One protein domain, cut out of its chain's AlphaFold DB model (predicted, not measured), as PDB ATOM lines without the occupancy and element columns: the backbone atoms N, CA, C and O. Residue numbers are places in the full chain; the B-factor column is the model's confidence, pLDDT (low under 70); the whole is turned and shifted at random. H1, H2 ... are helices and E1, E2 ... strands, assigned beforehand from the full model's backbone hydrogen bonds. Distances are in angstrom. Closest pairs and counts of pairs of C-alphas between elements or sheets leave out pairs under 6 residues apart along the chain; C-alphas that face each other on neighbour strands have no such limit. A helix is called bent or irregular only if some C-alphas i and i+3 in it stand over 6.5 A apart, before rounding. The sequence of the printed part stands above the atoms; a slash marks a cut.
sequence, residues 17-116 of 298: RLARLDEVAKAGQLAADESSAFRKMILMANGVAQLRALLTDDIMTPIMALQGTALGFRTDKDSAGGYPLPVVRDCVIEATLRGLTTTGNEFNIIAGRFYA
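This is residues 17 to 116 of the 298 residues of an uncharacterized protein of Betaproteobacteria bacterium ADurb.Bin341 (UniProt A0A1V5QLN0). H4 sits in the middle, between a long helical hairpin, H1 and H2, and a small hairpin of two strands, E1 and E2, while H3 crosses near the first end of H4. The turn of the helical hairpin makes one end of the long axis, and the long loop of residues 67 to 84 makes the other. The printed part has 100 residues, with four named helices followed by two named strands, H1 H2 H3 H4 E1 E2; the sheet E1 - E2 is antiparallel and the class is mostly helix. It is compact, with a radius of gyration of the C-alphas of 13.7 A, yet elongated in outline, 44 by 25 by 21 A.

H1, residues 17 to 33, and H2, residues 37 to 54, form a helical hairpin: they touch at a shallow tilt of 17 degrees and run opposite ways, with the closest C-alphas, those of Gly 28 and Gly 47, 5.2 A apart. H3, residues 57 to 66, and H2 meet only through their link. H4, residues 85 to 97, is the hub, touching three helices. It touches H3 about perpendicular, at 82 degrees, with the C-alphas of Met 64 and Leu 85 closest at 7.2 A. It touches H2 at a steep tilt of 46 degrees, opposite ways, with the C-alphas of Leu 51 and Ile 93 closest at 6.6 A; H2 does so with residues 48 to 52 alone. Residues 96 to 97 of H4 touch residues 25 to 29 of H1, at a steep tilt of 56 degrees, the same way, with the C-alphas of Gln 29 and Leu 97 closest at 5.3 A. H1 and H3 are apart. E1, residues 107 to 110, and E2, residues 113 to 116, form a hairpin, antiparallel at 144 degrees; N 108 and O 115, at 2.8 A, and N 113 and O 110, at 2.9 A, are within hydrogen-bond range. The closest C-alphas of H4 and E2 are those of Cys 91 and Phe 114, 5.1 A apart. In H2 and H4 every O i to N i+4 pair is within hydrogen-bond range; in H1 it is 11 of 13 and in H3 4 of 6.

H1 begins at C-alpha 17 (10.956, 49.295, -8.041) and is 25.2 A long from first to last C-alpha. H2 is 25.8 A, H3 14.4 A and H4 18.2 A. H3 is irregular, but only just: C-alphas 59 and 62 are 6.7 A apart. H4 begins at C-alpha 85 (15.068, 35.115, -19.509). E1 is 9.6 A and E2 10.1 A long, and E2 ends at C-alpha 116 (2.952, 24.973, -8.982).

The two C-alphas farthest apart, those of Ser 36 and Ser 79, are 44.2 A apart. The printed part has no cut. The link from H3 to H4, 18 residues, is long. The mean pLDDT of the printed part is 93.1, and no printed residue is under 70.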
ATOM      1  N   ARG A  17      11.555  50.244  -7.095       93.44
ATOM      2  CA  ARG A  17      10.956  49.295  -8.041       93.44
ATOM      3  C   ARG A  17      10.443  48.039  -7.346       93.44
ATOM      4  O   ARG A  17       9.435  47.506  -7.796       93.44
ATOM      5  N   LEU A  18      11.074  47.594  -6.254       93.00
ATOM      6  CA  LEU A  18      10.616  46.437  -5.475       93.00
ATOM      7  C   LEU A  18       9.255  46.721  -4.832       93.00
ATOM      8  O   LEU A  18       8.315  45.957  -5.021       93.00
ATOM      9  N   ALA A  19       9.106  47.886  -4.195       93.19
ATOM     10  CA  ALA A  19       7.821  48.314  -3.640       93.19
ATOM     11  C   ALA A  19       6.733  48.430  -4.723       93.19
ATOM     12  O   ALA A  19       5.579  48.056  -4.506       93.19
ATOM     13  N   ARG A  20       7.098  48.910  -5.920       94.25
ATOM     14  CA  ARG A  20       6.164  48.990  -7.047       94.25
ATOM     15  C   ARG A  20       5.777  47.611  -7.589       94.25
ATOM     16  O   ARG A  20       4.619  47.417  -7.952       94.25
ATOM     17  N   LEU A  21       6.713  46.662  -7.645       93.75
ATOM     18  CA  LEU A  21       6.433  45.267  -7.997       93.75
ATOM     19  C   LEU A  21       5.420  44.656  -7.022       93.75
ATOM     20  O   LEU A  21       4.436  44.077  -7.480       93.75
ATOM     21  N   ASP A  22       5.606  44.856  -5.715       93.44
ATOM     22  CA  ASP A  22       4.683  44.368  -4.682       93.44
ATOM     23  C   ASP A  22       3.277  44.966  -4.829       93.44
ATOM     24  O   ASP A  22       2.271  44.258  -4.733       93.44
ATOM     25  N   GLU A  23       3.185  46.268  -5.113       93.88
ATOM     26  CA  GLU A  23       1.910  46.954  -5.330       93.88
ATOM     27  C   GLU A  23       1.157  46.386  -6.542       93.88
ATOM     28  O   GLU A  23      -0.031  46.058  -6.447       93.88
ATOM     29  N   VAL A  24       1.847  46.225  -7.678       94.00
ATOM     30  CA  VAL A  24       1.250  45.681  -8.906       94.00
ATOM     31  C   VAL A  24       0.873  44.211  -8.725       94.00
ATOM     32  O   VAL A  24      -0.211  43.806  -9.150       94.00
ATOM     33  N   ALA A  25       1.719  43.417  -8.063       92.06
ATOM     34  CA  ALA A  25       1.437  42.022  -7.740       92.06
ATOM     35  C   ALA A  25       0.162  41.893  -6.899       92.06
ATOM     36  O   ALA A  25      -0.738  41.128  -7.246       92.06
ATOM     37  N   LYS A  26       0.044  42.701  -5.838       91.31
ATOM     38  CA  LYS A  26      -1.136  42.727  -4.969       91.31
ATOM     39  C   LYS A  26      -2.395  43.150  -5.725       91.31
ATOM     40  O   LYS A  26      -3.439  42.523  -5.564       91.31
ATOM     41  N   ALA A  27      -2.311  44.178  -6.569       88.44
ATOM     42  CA  ALA A  27      -3.439  44.609  -7.392       88.44
ATOM     43  C   ALA A  27      -3.884  43.514  -8.381       88.44
ATOM     44  O   ALA A  27      -5.082  43.294  -8.558       88.44
ATOM     45  N   GLY A  28      -2.934  42.797  -8.988       86.62
ATOM     46  CA  GLY A  28      -3.214  41.675  -9.884       86.62
ATOM     47  C   GLY A  28      -3.850  40.476  -9.177       86.62
ATOM     48  O   GLY A  28      -4.766  39.866  -9.723       86.62
ATOM     49  N   GLN A  29      -3.428  40.180  -7.945       86.31
ATOM     50  CA  GLN A  29      -4.053  39.147  -7.112       86.31
ATOM     51  C   GLN A  29      -5.496  39.522  -6.749       86.31
ATOM     52  O   GLN A  29      -6.396  38.711  -6.926       86.31
ATOM     53  N   LEU A  30      -5.749  40.770  -6.338       84.69
ATOM     54  CA  LEU A  30      -7.105  41.252  -6.032       84.69
ATOM     55  C   LEU A  30      -8.025  41.263  -7.263       84.69
ATOM     56  O   LEU A  30      -9.231  41.067  -7.141       84.69
ATOM     57  N   ALA A  31      -7.475  41.453  -8.464       84.19
ATOM     58  CA  ALA A  31      -8.246  41.353  -9.700       84.19
ATOM     59  C   ALA A  31      -8.824  39.942  -9.930       84.19
ATOM     60  O   ALA A  31      -9.807  39.800 -10.663       84.19
ATOM     61  N   ALA A  32      -8.258  38.903  -9.305       75.88
ATOM     62  CA  ALA A  32      -8.805  37.549  -9.356       75.88
ATOM     63  C   ALA A  32     -10.173  37.438  -8.656       75.88
ATOM     64  O   ALA A  32     -10.984  36.600  -9.057       75.88
ATOM     65  N   ASP A  33     -10.477  38.334  -7.717       80.50
ATOM     66  CA  ASP A  33     -11.745  38.366  -6.982       80.50
ATOM     67  C   ASP A  33     -12.797  39.281  -7.638       80.50
ATOM     68  O   ASP A  33     -13.941  39.352  -7.193       80.50
ATOM     69  N   GLU A  34     -12.446  39.968  -8.733       86.38
ATOM     70  CA  GLU A  34     -13.382  40.817  -9.473       86.38
ATOM     71  C   GLU A  34     -14.494  39.969 -10.119       86.38
ATOM     72  O   GLU A  34     -14.232  38.978 -10.820       86.38
ATOM     73  N   SER A  35     -15.744  40.374  -9.881       84.12
ATOM     74  CA  SER A  35     -16.946  39.672 -10.336       84.12
ATOM     75  C   SER A  35     -17.299  40.016 -11.782       84.12
ATOM     76  O   SER A  35     -17.822  39.172 -12.512       84.12
ATOM     77  N   SER A  36     -16.969  41.230 -12.234       90.94
ATOM     78  CA  SER A  36     -17.167  41.641 -13.623       90.94
ATOM     79  C   SER A  36     -16.104  41.029 -14.536       90.94
ATOM     80  O   SER A  36     -14.926  41.391 -14.483       90.94
ATOM     81  N   ALA A  37     -16.527  40.131 -15.431       88.75
ATOM     82  CA  ALA A  37     -15.632  39.385 -16.319       88.75
ATOM     83  C   ALA A  37     -14.719  40.291 -17.170       88.75
ATOM     84  O   ALA A  37     -13.512  40.059 -17.254       88.75
ATOM     85  N   PHE A  38     -15.267  41.360 -17.757       91.81
ATOM     86  CA  PHE A  38     -14.480  42.303 -18.558       91.81
ATOM     87  C   PHE A  38     -13.492  43.097 -17.709       91.81
ATOM     88  O   PHE A  38     -12.334  43.253 -18.094       91.81
ATOM     89  N   ARG A  39     -13.920  43.571 -16.535       89.94
ATOM     90  CA  ARG A  39     -13.037  44.320 -15.642       89.94
ATOM     91  C   ARG A  39     -11.892  43.442 -15.148       89.94
ATOM     92  O   ARG A  39     -10.745  43.870 -15.225       89.94
ATOM     93  N   LYS A  40     -12.184  42.201 -14.753       89.12
ATOM     94  CA  LYS A  40     -11.184  41.180 -14.413       89.12
ATOM     95  C   LYS A  40     -10.162  41.000 -15.534       89.12
ATOM     96  O   LYS A  40      -8.963  41.065 -15.274       89.12
ATOM     97  N   MET A  41     -10.615  40.831 -16.779       90.25
ATOM     98  CA  MET A  41      -9.725  40.664 -17.933       90.25
ATOM     99  C   MET A  41      -8.790  41.866 -18.125       90.25
ATOM    100  O   MET A  41      -7.582  41.684 -18.269       90.25
ATOM    101  N   ILE A  42      -9.328  43.090 -18.092       92.88
ATOM    102  CA  ILE A  42      -8.531  44.313 -18.268       92.88
ATOM    103  C   ILE A  42      -7.543  44.504 -17.113       92.88
ATOM    104  O   ILE A  42      -6.376  44.811 -17.351       92.88
ATOM    105  N   LEU A  43      -7.975  44.287 -15.869       91.38
ATOM    106  CA  LEU A  43      -7.101  44.385 -14.699       91.38
ATOM    107  C   LEU A  43      -5.960  43.362 -14.762       91.38
ATOM    108  O   LEU A  43      -4.809  43.722 -14.521       91.38
ATOM    109  N   MET A  44      -6.257  42.122 -15.156       90.81
ATOM    110  CA  MET A  44      -5.250  41.075 -15.318       90.81
ATOM    111  C   MET A  44      -4.249  41.420 -16.428       90.81
ATOM    112  O   MET A  44      -3.040  41.348 -16.215       90.81
ATOM    113  N   ALA A  45      -4.732  41.864 -17.594       91.75
ATOM    114  CA  ALA A  45      -3.878  42.276 -18.708       91.75
ATOM    115  C   ALA A  45      -2.955  43.447 -18.325       91.75
ATOM    116  O   ALA A  45      -1.753  43.410 -18.599       91.75
ATOM    117  N   ASN A  46      -3.494  44.451 -17.628       92.69
ATOM    118  CA  ASN A  46      -2.723  45.587 -17.127       92.69
ATOM    119  C   ASN A  46      -1.687  45.165 -16.079       92.69
ATOM    120  O   ASN A  46      -0.581  45.705 -16.074       92.69
ATOM    121  N   GLY A  47      -2.025  44.213 -15.203       93.00
ATOM    122  CA  GLY A  47      -1.099  43.645 -14.224       93.00
ATOM    123  C   GLY A  47       0.077  42.944 -14.902       93.00
ATOM    124  O   GLY A  47       1.229  43.263 -14.617       93.00
ATOM    125  N   VAL A  48      -0.197  42.066 -15.872       94.75
ATOM    126  CA  VAL A  48       0.841  41.381 -16.663       94.75
ATOM    127  C   VAL A  48       1.737  42.384 -17.394       94.75
ATOM    128  O   VAL A  48       2.962  42.260 -17.349       94.75
ATOM    129  N   ALA A  49       1.151  43.391 -18.049       95.50
ATOM    130  CA  ALA A  49       1.908  44.405 -18.780       95.50
ATOM    131  C   ALA A  49       2.833  45.216 -17.856       95.50
ATOM    132  O   ALA A  49       4.012  45.396 -18.166       95.50
ATOM    133  N   GLN A  50       2.325  45.657 -16.701       95.81
ATOM    134  CA  GLN A  50       3.114  46.399 -15.717       95.81
ATOM    135  C   GLN A  50       4.225  45.541 -15.104       95.81
ATOM    136  O   GLN A  50       5.360  46.004 -15.013       95.81
ATOM    137  N   LEU A  51       3.940  44.287 -14.740       96.50
ATOM    138  CA  LEU A  51       4.960  43.382 -14.206       96.50
ATOM    139  C   LEU A  51       6.063  43.112 -15.235       96.50
ATOM    140  O   LEU A  51       7.236  43.161 -14.878       96.50
ATOM    141  N   ARG A  52       5.731  42.910 -16.519       96.38
ATOM    142  CA  ARG A  52       6.752  42.777 -17.576       96.38
ATOM    143  C   ARG A  52       7.647  44.006 -17.686       96.38
ATOM    144  O   ARG A  52       8.845  43.843 -17.897       96.38
ATOM    145  N   ALA A  53       7.077  45.204 -17.563       95.50
ATOM    146  CA  ALA A  53       7.834  46.450 -17.636       95.50
ATOM    147  C   ALA A  53       8.753  46.654 -16.417       95.50
ATOM    148  O   ALA A  53       9.858  47.168 -16.567       95.50
ATOM    149  N   LEU A  54       8.311  46.239 -15.225       95.62
ATOM    150  CA  LEU A  54       9.069  46.370 -13.977       95.62
ATOM    151  C   LEU A  54      10.136  45.281 -13.796       95.62
ATOM    152  O   LEU A  54      11.171  45.541 -13.188       95.62
ATOM    153  N   LEU A  55       9.910  44.076 -14.329       95.75
ATOM    154  CA  LEU A  55      10.868  42.962 -14.324       95.75
ATOM    155  C   LEU A  55      11.944  43.149 -15.406       95.75
ATOM    156  O   LEU A  55      12.104  42.326 -16.320       95.75
ATOM    157  N   THR A  56      12.679  44.253 -15.295       95.06
ATOM    158  CA  THR A  56      13.826  44.591 -16.142       95.06
ATOM    159  C   THR A  56      14.938  43.548 -16.019       95.06
ATOM    160  O   THR A  56      14.948  42.721 -15.107       95.06
ATOM    161  N   ASP A  57      15.878  43.544 -16.964       94.69
ATOM    162  CA  ASP A  57      16.929  42.521 -17.018       94.69
ATOM    163  C   ASP A  57      17.818  42.523 -15.757       94.69
ATOM    164  O   ASP A  57      18.215  41.458 -15.278       94.69
ATOM    165  N   ASP A  58      18.071  43.689 -15.158       93.12
ATOM    166  CA  ASP A  58      18.806  43.810 -13.895       93.12
ATOM    167  C   ASP A  58      18.012  43.251 -12.703       93.12
ATOM    168  O   ASP A  58      18.580  42.510 -11.904       93.12
ATOM    169  N   ILE A  59      16.694  43.492 -12.632       94.62
ATOM    170  CA  ILE A  59      15.813  42.891 -11.613       94.62
ATOM    171  C   ILE A  59      15.735  41.369 -11.780       94.62
ATOM    172  O   ILE A  59      15.761  40.613 -10.808       94.62
ATOM    173  N   MET A  60      15.670  40.899 -13.026       95.88
ATOM    174  CA  MET A  60      15.613  39.475 -13.339       95.88
ATOM    175  C   MET A  60      16.938  38.759 -13.087       95.88
ATOM    176  O   MET A  60      16.920  37.556 -12.855       95.88
ATOM    177  N   THR A  61      18.082  39.446 -13.098       94.81
ATOM    178  CA  THR A  61      19.405  38.819 -12.931       94.81
ATOM    179  C   THR A  61      19.516  37.948 -11.665       94.81
ATOM    180  O   THR A  61      19.845  36.765 -11.799       94.81
ATOM    181  N   PRO A  62      19.209  38.437 -10.446       93.88
ATOM    182  CA  PRO A  62      19.225  37.586  -9.254       93.88
ATOM    183  C   PRO A  62      18.144  36.496  -9.271       93.88
ATOM    184  O   PRO A  62      18.382  35.406  -8.759       93.88
ATOM    185  N   ILE A  63      16.990  36.728  -9.903       95.12
ATOM    186  CA  ILE A  63      15.939  35.707 -10.053       95.12
ATOM    187  C   ILE A  63      16.411  34.571 -10.971       95.12
ATOM    188  O   ILE A  63      16.191  33.398 -10.684       95.12
ATOM    189  N   MET A  64      17.113  34.899 -12.055       95.81
ATOM    190  CA  MET A  64      17.702  33.922 -12.969       95.81
ATOM    191  C   MET A  64      18.754  33.057 -12.268       95.81
ATOM    192  O   MET A  64      18.869  31.878 -12.586       95.81
ATOM    193  N   ALA A  65      19.477  33.601 -11.283       94.62
ATOM    194  CA  ALA A  65      20.434  32.840 -10.480       94.62
ATOM    195  C   ALA A  65      19.768  31.810  -9.541       94.62
ATOM    196  O   ALA A  65      20.429  30.876  -9.091       94.62
ATOM    197  N   LEU A  66      18.465  31.951  -9.261       95.31
ATOM    198  CA  LEU A  66      17.682  30.982  -8.488       95.31
ATOM    199  C   LEU A  66      17.226  29.778  -9.330       95.31
ATOM    200  O   LEU A  66      16.888  28.731  -8.766       95.31
ATOM    201  N   GLN A  67      17.231  29.898 -10.659       96.31
ATOM    202  CA  GLN A  67      16.822  28.834 -11.572       96.31
ATOM    203  C   GLN A  67      17.716  27.596 -11.439       96.31
ATOM    204  O   GLN A  67      18.941  27.683 -11.424       96.31
ATOM    205  N   GLY A  68      17.089  26.424 -11.386       94.19
ATOM    206  CA  GLY A  68      17.768  25.137 -11.281       94.19
ATOM    207  C   GLY A  68      18.378  24.864  -9.908       94.19
ATOM    208  O   GLY A  68      19.205  23.961  -9.759       94.19
ATOM    209  N   THR A  69      17.965  25.611  -8.883       94.06
ATOM    210  CA  THR A  69      18.436  25.443  -7.504       94.06
ATOM    211  C   THR A  69      17.319  24.940  -6.591       94.06
ATOM    212  O   THR A  69      16.136  25.097  -6.877       94.06
ATOM    213  N   ALA A  70      17.688  24.316  -5.469       87.81
ATOM    214  CA  ALA A  70      16.712  23.876  -4.465       87.81
ATOM    215  C   ALA A  70      16.110  25.042  -3.659       87.81
ATOM    216  O   ALA A  70      14.990  24.928  -3.176       87.81
ATOM    217  N   LEU A  71      16.860  26.140  -3.498       93.81
ATOM    218  CA  LEU A  71      16.397  27.340  -2.793       93.81
ATOM    219  C   LEU A  71      15.474  28.199  -3.661       93.81
ATOM    220  O   LEU A  71      14.626  28.911  -3.129       93.81
ATOM    221  N   GLY A  72      15.666  28.142  -4.977       96.31
ATOM    222  CA  GLY A  72      14.876  28.833  -5.977       96.31
ATOM    223  C   GLY A  72      13.746  27.972  -6.519       96.31
ATOM    224  O   GLY A  72      12.854  27.573  -5.775       96.31
ATOM    225  N   PHE A  73      13.823  27.665  -7.812       96.75
ATOM    226  CA  PHE A  73      12.888  26.802  -8.530       96.75
ATOM    227  C   PHE A  73      13.632  25.845  -9.461       96.75
ATOM    228  O   PHE A  73      14.705  26.166  -9.979       96.75
ATOM    229  N   ARG A  74      13.050  24.670  -9.710       95.38
ATOM    230  CA  ARG A  74      13.604  23.660 -10.620       95.38
ATOM    231  C   ARG A  74      13.033  23.781 -12.021       95.38
ATOM    232  O   ARG A  74      11.927  24.287 -12.226       95.38
ATOM    233  N   THR A  75      13.774  23.257 -12.988       95.00
ATOM    234  CA  THR A  75      13.318  23.140 -14.369       95.00
ATOM    235  C   THR A  75      13.619  21.761 -14.946       95.00
ATOM    236  O   THR A  75      14.527  21.062 -14.500       95.00
ATOM    237  N   ASP A  76      12.896  21.370 -15.992       92.81
ATOM    238  CA  ASP A  76      13.225  20.182 -16.797       92.81
ATOM    239  C   ASP A  76      14.462  20.382 -17.699       92.81
ATOM    240  O   ASP A  76      14.835  19.485 -18.455       92.81
ATOM    241  N   LYS A  77      15.129  21.542 -17.604       94.25
ATOM    242  CA  LYS A  77      16.346  21.902 -18.345       94.25
ATOM    243  C   LYS A  77      17.523  22.272 -17.443       94.25
ATOM    244  O   LYS A  77      18.477  22.874 -17.926       94.25
ATOM    245  N   ASP A  78      17.504  21.890 -16.165       91.44
ATOM    246  CA  ASP A  78      18.570  22.237 -15.208       91.44
ATOM    247  C   ASP A  78      19.962  21.795 -15.702       91.44
ATOM    248  O   ASP A  78      20.925  22.554 -15.627       91.44
ATOM    249  N   SER A  79      20.063  20.602 -16.296       91.31
ATOM    250  CA  SER A  79      21.310  20.085 -16.884       91.31
ATOM    251  C   SER A  79      21.728  20.777 -18.188       91.31
ATOM    252  O   SER A  79      22.870  20.631 -18.616       91.31
ATOM    253  N   ALA A  80      20.823  21.533 -18.812       92.06
ATOM    254  CA  ALA A  80      21.034  22.287 -20.047       92.06
ATOM    255  C   ALA A  80      21.149  23.806 -19.809       92.06
ATOM    256  O   ALA A  80      21.084  24.583 -20.761       92.06
ATOM    257  N   GLY A  81      21.312  24.239 -18.553       89.12
ATOM    258  CA  GLY A  81      21.448  25.654 -18.188       89.12
ATOM    259  C   GLY A  81      20.124  26.399 -17.978       89.12
ATOM    260  O   GLY A  81      20.141  27.614 -17.793       89.12
ATOM    261  N   GLY A  82      18.989  25.693 -17.972       94.06
ATOM    262  CA  GLY A  82      17.664  26.255 -17.711       94.06
ATOM    263  C   GLY A  82      16.993  26.907 -18.926       94.06
ATOM    264  O   GLY A  82      17.357  26.686 -20.083       94.06
ATOM    265  N   TYR A  83      15.954  27.693 -18.660       96.56
ATOM    266  CA  TYR A  83      15.195  28.460 -19.643       96.56
ATOM    267  C   TYR A  83      15.748  29.877 -19.835       96.56
ATOM    268  O   TYR A  83      16.326  30.450 -18.907       96.56
ATOM    269  N   PRO A  84      15.548  30.474 -21.029       96.81
ATOM    270  CA  PRO A  84      15.969  31.841 -21.297       96.81
ATOM    271  C   PRO A  84      15.104  32.853 -20.534       96.81
ATOM    272  O   PRO A  84      13.938  32.597 -20.225       96.81
ATOM    273  N   LEU A  85      15.670  34.040 -20.302       96.31
ATOM    274  CA  LEU A  85      15.068  35.115 -19.509       96.31
ATOM    275  C   LEU A  85      13.600  35.432 -19.862       96.31
ATOM    276  O   LEU A  85      12.812  35.542 -18.927       96.31
ATOM    277  N   PRO A  86      13.171  35.520 -21.141       97.00
ATOM    278  CA  PRO A  86      11.767  35.796 -21.458       97.00
ATOM    279  C   PRO A  86      10.799  34.729 -20.931       97.00
ATOM    280  O   PRO A  86       9.738  35.065 -20.416       97.00
ATOM    281  N   VAL A  87      11.188  33.450 -20.998       97.12
ATOM    282  CA  VAL A  87      10.367  32.328 -20.509       97.12
ATOM    283  C   VAL A  87      10.287  32.351 -18.987       97.12
ATOM    284  O   VAL A  87       9.207  32.196 -18.419       97.12
ATOM    285  N   VAL A  88      11.424  32.579 -18.323       97.44
ATOM    286  CA  VAL A  88      11.463  32.683 -16.861       97.44
ATOM    287  C   VAL A  88      10.633  33.875 -16.393       97.44
ATOM    288  O   VAL A  88       9.818  33.712 -15.494       97.44
ATOM    289  N   ARG A  89      10.769  35.044 -17.033       97.94
ATOM    290  CA  ARG A  89       9.990  36.251 -16.721       97.94
ATOM    291  C   ARG A  89       8.487  35.980 -16.785       97.94
ATOM    292  O   ARG A  89       7.785  36.305 -15.836       97.94
ATOM    293  N   ASP A  90       7.996  35.356 -17.855       97.19
ATOM    294  CA  ASP A  90       6.568  35.043 -17.979       97.19
ATOM    295  C   ASP A  90       6.090  34.062 -16.891       97.19
ATOM    296  O   ASP A  90       5.037  34.279 -16.289       97.19
ATOM    297  N   CYS A  91       6.888  33.041 -16.555       96.94
ATOM    298  CA  CYS A  91       6.556  32.110 -15.469       96.94
ATOM    299  C   CYS A  91       6.567  32.783 -14.086       96.94
ATOM    300  O   CYS A  91       5.727  32.468 -13.246       96.94
ATOM    301  N   VAL A  92       7.493  33.717 -13.844       97.25
ATOM    302  CA  VAL A  92       7.566  34.506 -12.601       97.25
ATOM    303  C   VAL A  92       6.335  35.394 -12.454       97.25
ATOM    304  O   VAL A  92       5.776  35.483 -11.362       97.25
ATOM    305  N   ILE A  93       5.881  36.020 -13.541       96.62
ATOM    306  CA  ILE A  93       4.657  36.829 -13.549       96.62
ATOM    307  C   ILE A  93       3.446  35.966 -13.211       96.62
ATOM    308  O   ILE A  93       2.669  36.326 -12.328       96.62
ATOM    309  N   GLU A  94       3.303  34.810 -13.864       94.94
ATOM    310  CA  GLU A  94       2.209  33.886 -13.571       94.94
ATOM    311  C   GLU A  94       2.242  33.409 -12.112       94.94
ATOM    312  O   GLU A  94       1.216  33.456 -11.431       94.94
ATOM    313  N   ALA A  95       3.413  33.015 -11.602       94.81
ATOM    314  CA  ALA A  95       3.586  32.627 -10.206       94.81
ATOM    315  C   ALA A  95       3.158  33.755  -9.254       94.81
ATOM    316  O   ALA A  95       2.348  33.531  -8.357       94.81
ATOM    317  N   THR A  96       3.632  34.976  -9.504       94.50
ATOM    318  CA  THR A  96       3.352  36.163  -8.684       94.50
ATOM    319  C   THR A  96       1.858  36.476  -8.630       94.50
ATOM    320  O   THR A  96       1.305  36.702  -7.553       94.50
ATOM    321  N   LEU A  97       1.173  36.444  -9.776       92.06
ATOM    322  CA  LEU A  97      -0.269  36.703  -9.864       92.06
ATOM    323  C   LEU A  97      -1.106  35.595  -9.210       92.06
ATOM    324  O   LEU A  97      -2.200  35.859  -8.724       92.06
ATOM    325  N   ARG A  98      -0.573  34.371  -9.142       90.94
ATOM    326  CA  ARG A  98      -1.161  33.244  -8.400       90.94
ATOM    327  C   ARG A  98      -0.775  33.228  -6.917       90.94
ATOM    328  O   ARG A  98      -1.144  32.297  -6.211       90.94
ATOM    329  N   GLY A  99      -0.022  34.224  -6.447       92.12
ATOM    330  CA  GLY A  99       0.397  34.332  -5.052       92.12
ATOM    331  C   GLY A  99       1.546  33.404  -4.659       92.12
ATOM    332  O   GLY A  99       1.701  33.154  -3.467       92.12
ATOM    333  N   LEU A 100       2.345  32.910  -5.613       94.38
ATOM    334  CA  LEU A 100       3.546  32.072  -5.446       94.38
ATOM    335  C   LEU A 100       4.840  32.905  -5.574       94.38
ATOM    336  O   LEU A 100       4.827  33.971  -6.182       94.38
ATOM    337  N   THR A 101       5.958  32.428  -5.011       92.88
ATOM    338  CA  THR A 101       7.284  33.077  -5.103       92.88
ATOM    339  C   THR A 101       8.302  32.195  -5.843       92.88
ATOM    340  O   THR A 101       8.101  31.000  -6.038       92.88
ATOM    341  N   THR A 102       9.399  32.798  -6.303       92.94
ATOM    342  CA  THR A 102      10.557  32.130  -6.922       92.94
ATOM    343  C   THR A 102      11.452  31.406  -5.925       92.94
ATOM    344  O   THR A 102      12.346  30.676  -6.342       92.94
ATOM    345  N   THR A 103      11.236  31.604  -4.627       94.25
ATOM    346  CA  THR A 103      11.993  30.964  -3.549       94.25
ATOM    347  C   THR A 103      11.214  29.812  -2.927       94.25
ATOM    348  O   THR A 103       9.988  29.828  -2.913       94.25
ATOM    349  N   GLY A 104      11.913  28.843  -2.339       94.31
ATOM    350  CA  GLY A 104      11.286  27.737  -1.610       94.31
ATOM    351  C   GLY A 104      10.698  26.654  -2.513       94.31
ATOM    352  O   GLY A 104       9.870  25.866  -2.057       94.31
ATOM    353  N   ASN A 105      11.127  26.600  -3.779       95.19
ATOM    354  CA  ASN A 105      10.683  25.629  -4.774       95.19
ATOM    355  C   ASN A 105       9.159  25.624  -4.928       95.19
ATOM    356  O   ASN A 105       8.568  24.559  -5.018       95.19
ATOM    357  N   GLU A 106       8.504  26.786  -4.908       95.62
ATOM    358  CA  GLU A 106       7.038  26.898  -4.924       95.62
ATOM    359  C   GLU A 106       6.405  26.737  -6.306       95.62
ATOM    360  O   GLU A 106       5.262  26.295  -6.443       95.62
ATOM    361  N   PHE A 107       7.154  27.051  -7.352       95.81
ATOM    362  CA  PHE A 107       6.823  26.660  -8.710       95.81
ATOM    363  C   PHE A 107       8.075  26.133  -9.398       95.81
ATOM    364  O   PHE A 107       9.183  26.388  -8.946       95.81
ATOM    365  N   ASN A 108       7.876  25.404 -10.487       95.31
ATOM    366  CA  ASN A 108       8.905  24.940 -11.403       95.31
ATOM    367  C   ASN A 108       8.545  25.362 -12.828       95.31
ATOM    368  O   ASN A 108       7.393  25.699 -13.109       95.31
ATOM    369  N   ILE A 109       9.521  25.295 -13.733       95.19
ATOM    370  CA  ILE A 109       9.284  25.483 -15.167       95.19
ATOM    371  C   ILE A 109       9.432  24.141 -15.868       95.19
ATOM    372  O   ILE A 109      10.497  23.529 -15.825       95.19
ATOM    373  N   ILE A 110       8.366  23.684 -16.518       92.12
ATOM    374  CA  ILE A 110       8.350  22.405 -17.228       92.12
ATOM    375  C   ILE A 110       7.841  22.642 -18.642       92.12
ATOM    376  O   ILE A 110       6.797  23.267 -18.826       92.12
ATOM    377  N   ALA A 111       8.607  22.204 -19.643       92.38
ATOM    378  CA  ALA A 111       8.368  22.505 -21.053       92.38
ATOM    379  C   ALA A 111       8.082  24.003 -21.325       92.38
ATOM    380  O   ALA A 111       7.244  24.365 -22.151       92.38
ATOM    381  N   GLY A 112       8.774  24.887 -20.600       92.88
ATOM    382  CA  GLY A 112       8.661  26.340 -20.721       92.88
ATOM    383  C   GLY A 112       7.386  26.933 -20.124       92.88
ATOM    384  O   GLY A 112       7.054  28.071 -20.439       92.88
ATOM    385  N   ARG A 113       6.662  26.173 -19.297       93.44
ATOM    386  CA  ARG A 113       5.419  26.601 -18.651       93.44
ATOM    387  C   ARG A 113       5.536  26.546 -17.137       93.44
ATOM    388  O   ARG A 113       6.269  25.725 -16.586       93.44
ATOM    389  N   PHE A 114       4.770  27.407 -16.484       94.25
ATOM    390  CA  PHE A 114       4.622  27.447 -15.038       94.25
ATOM    391  C   PHE A 114       4.008  26.142 -14.489       94.25
ATOM    392  O   PHE A 114       3.065  25.589 -15.057       94.25
ATOM    393  N   TYR A 115       4.527  25.662 -13.353       93.12
ATOM    394  CA  TYR A 115       4.060  24.456 -12.664       93.12
ATOM    395  C   TYR A 115       4.139  24.614 -11.134       93.12
ATOM    396  O   TYR A 115       5.223  24.556 -10.561       93.12
ATOM    397  N   ALA A 116       3.004  24.760 -10.442       94.00
ATOM    398  CA  ALA A 116       2.952  24.973  -8.982       94.00
ATOM    399  C   ALA A 116       3.316  23.722  -8.156       94.00
ATOM    400  O   ALA A 116       2.608  22.724  -8.177       94.00
TER     401      ALA A 116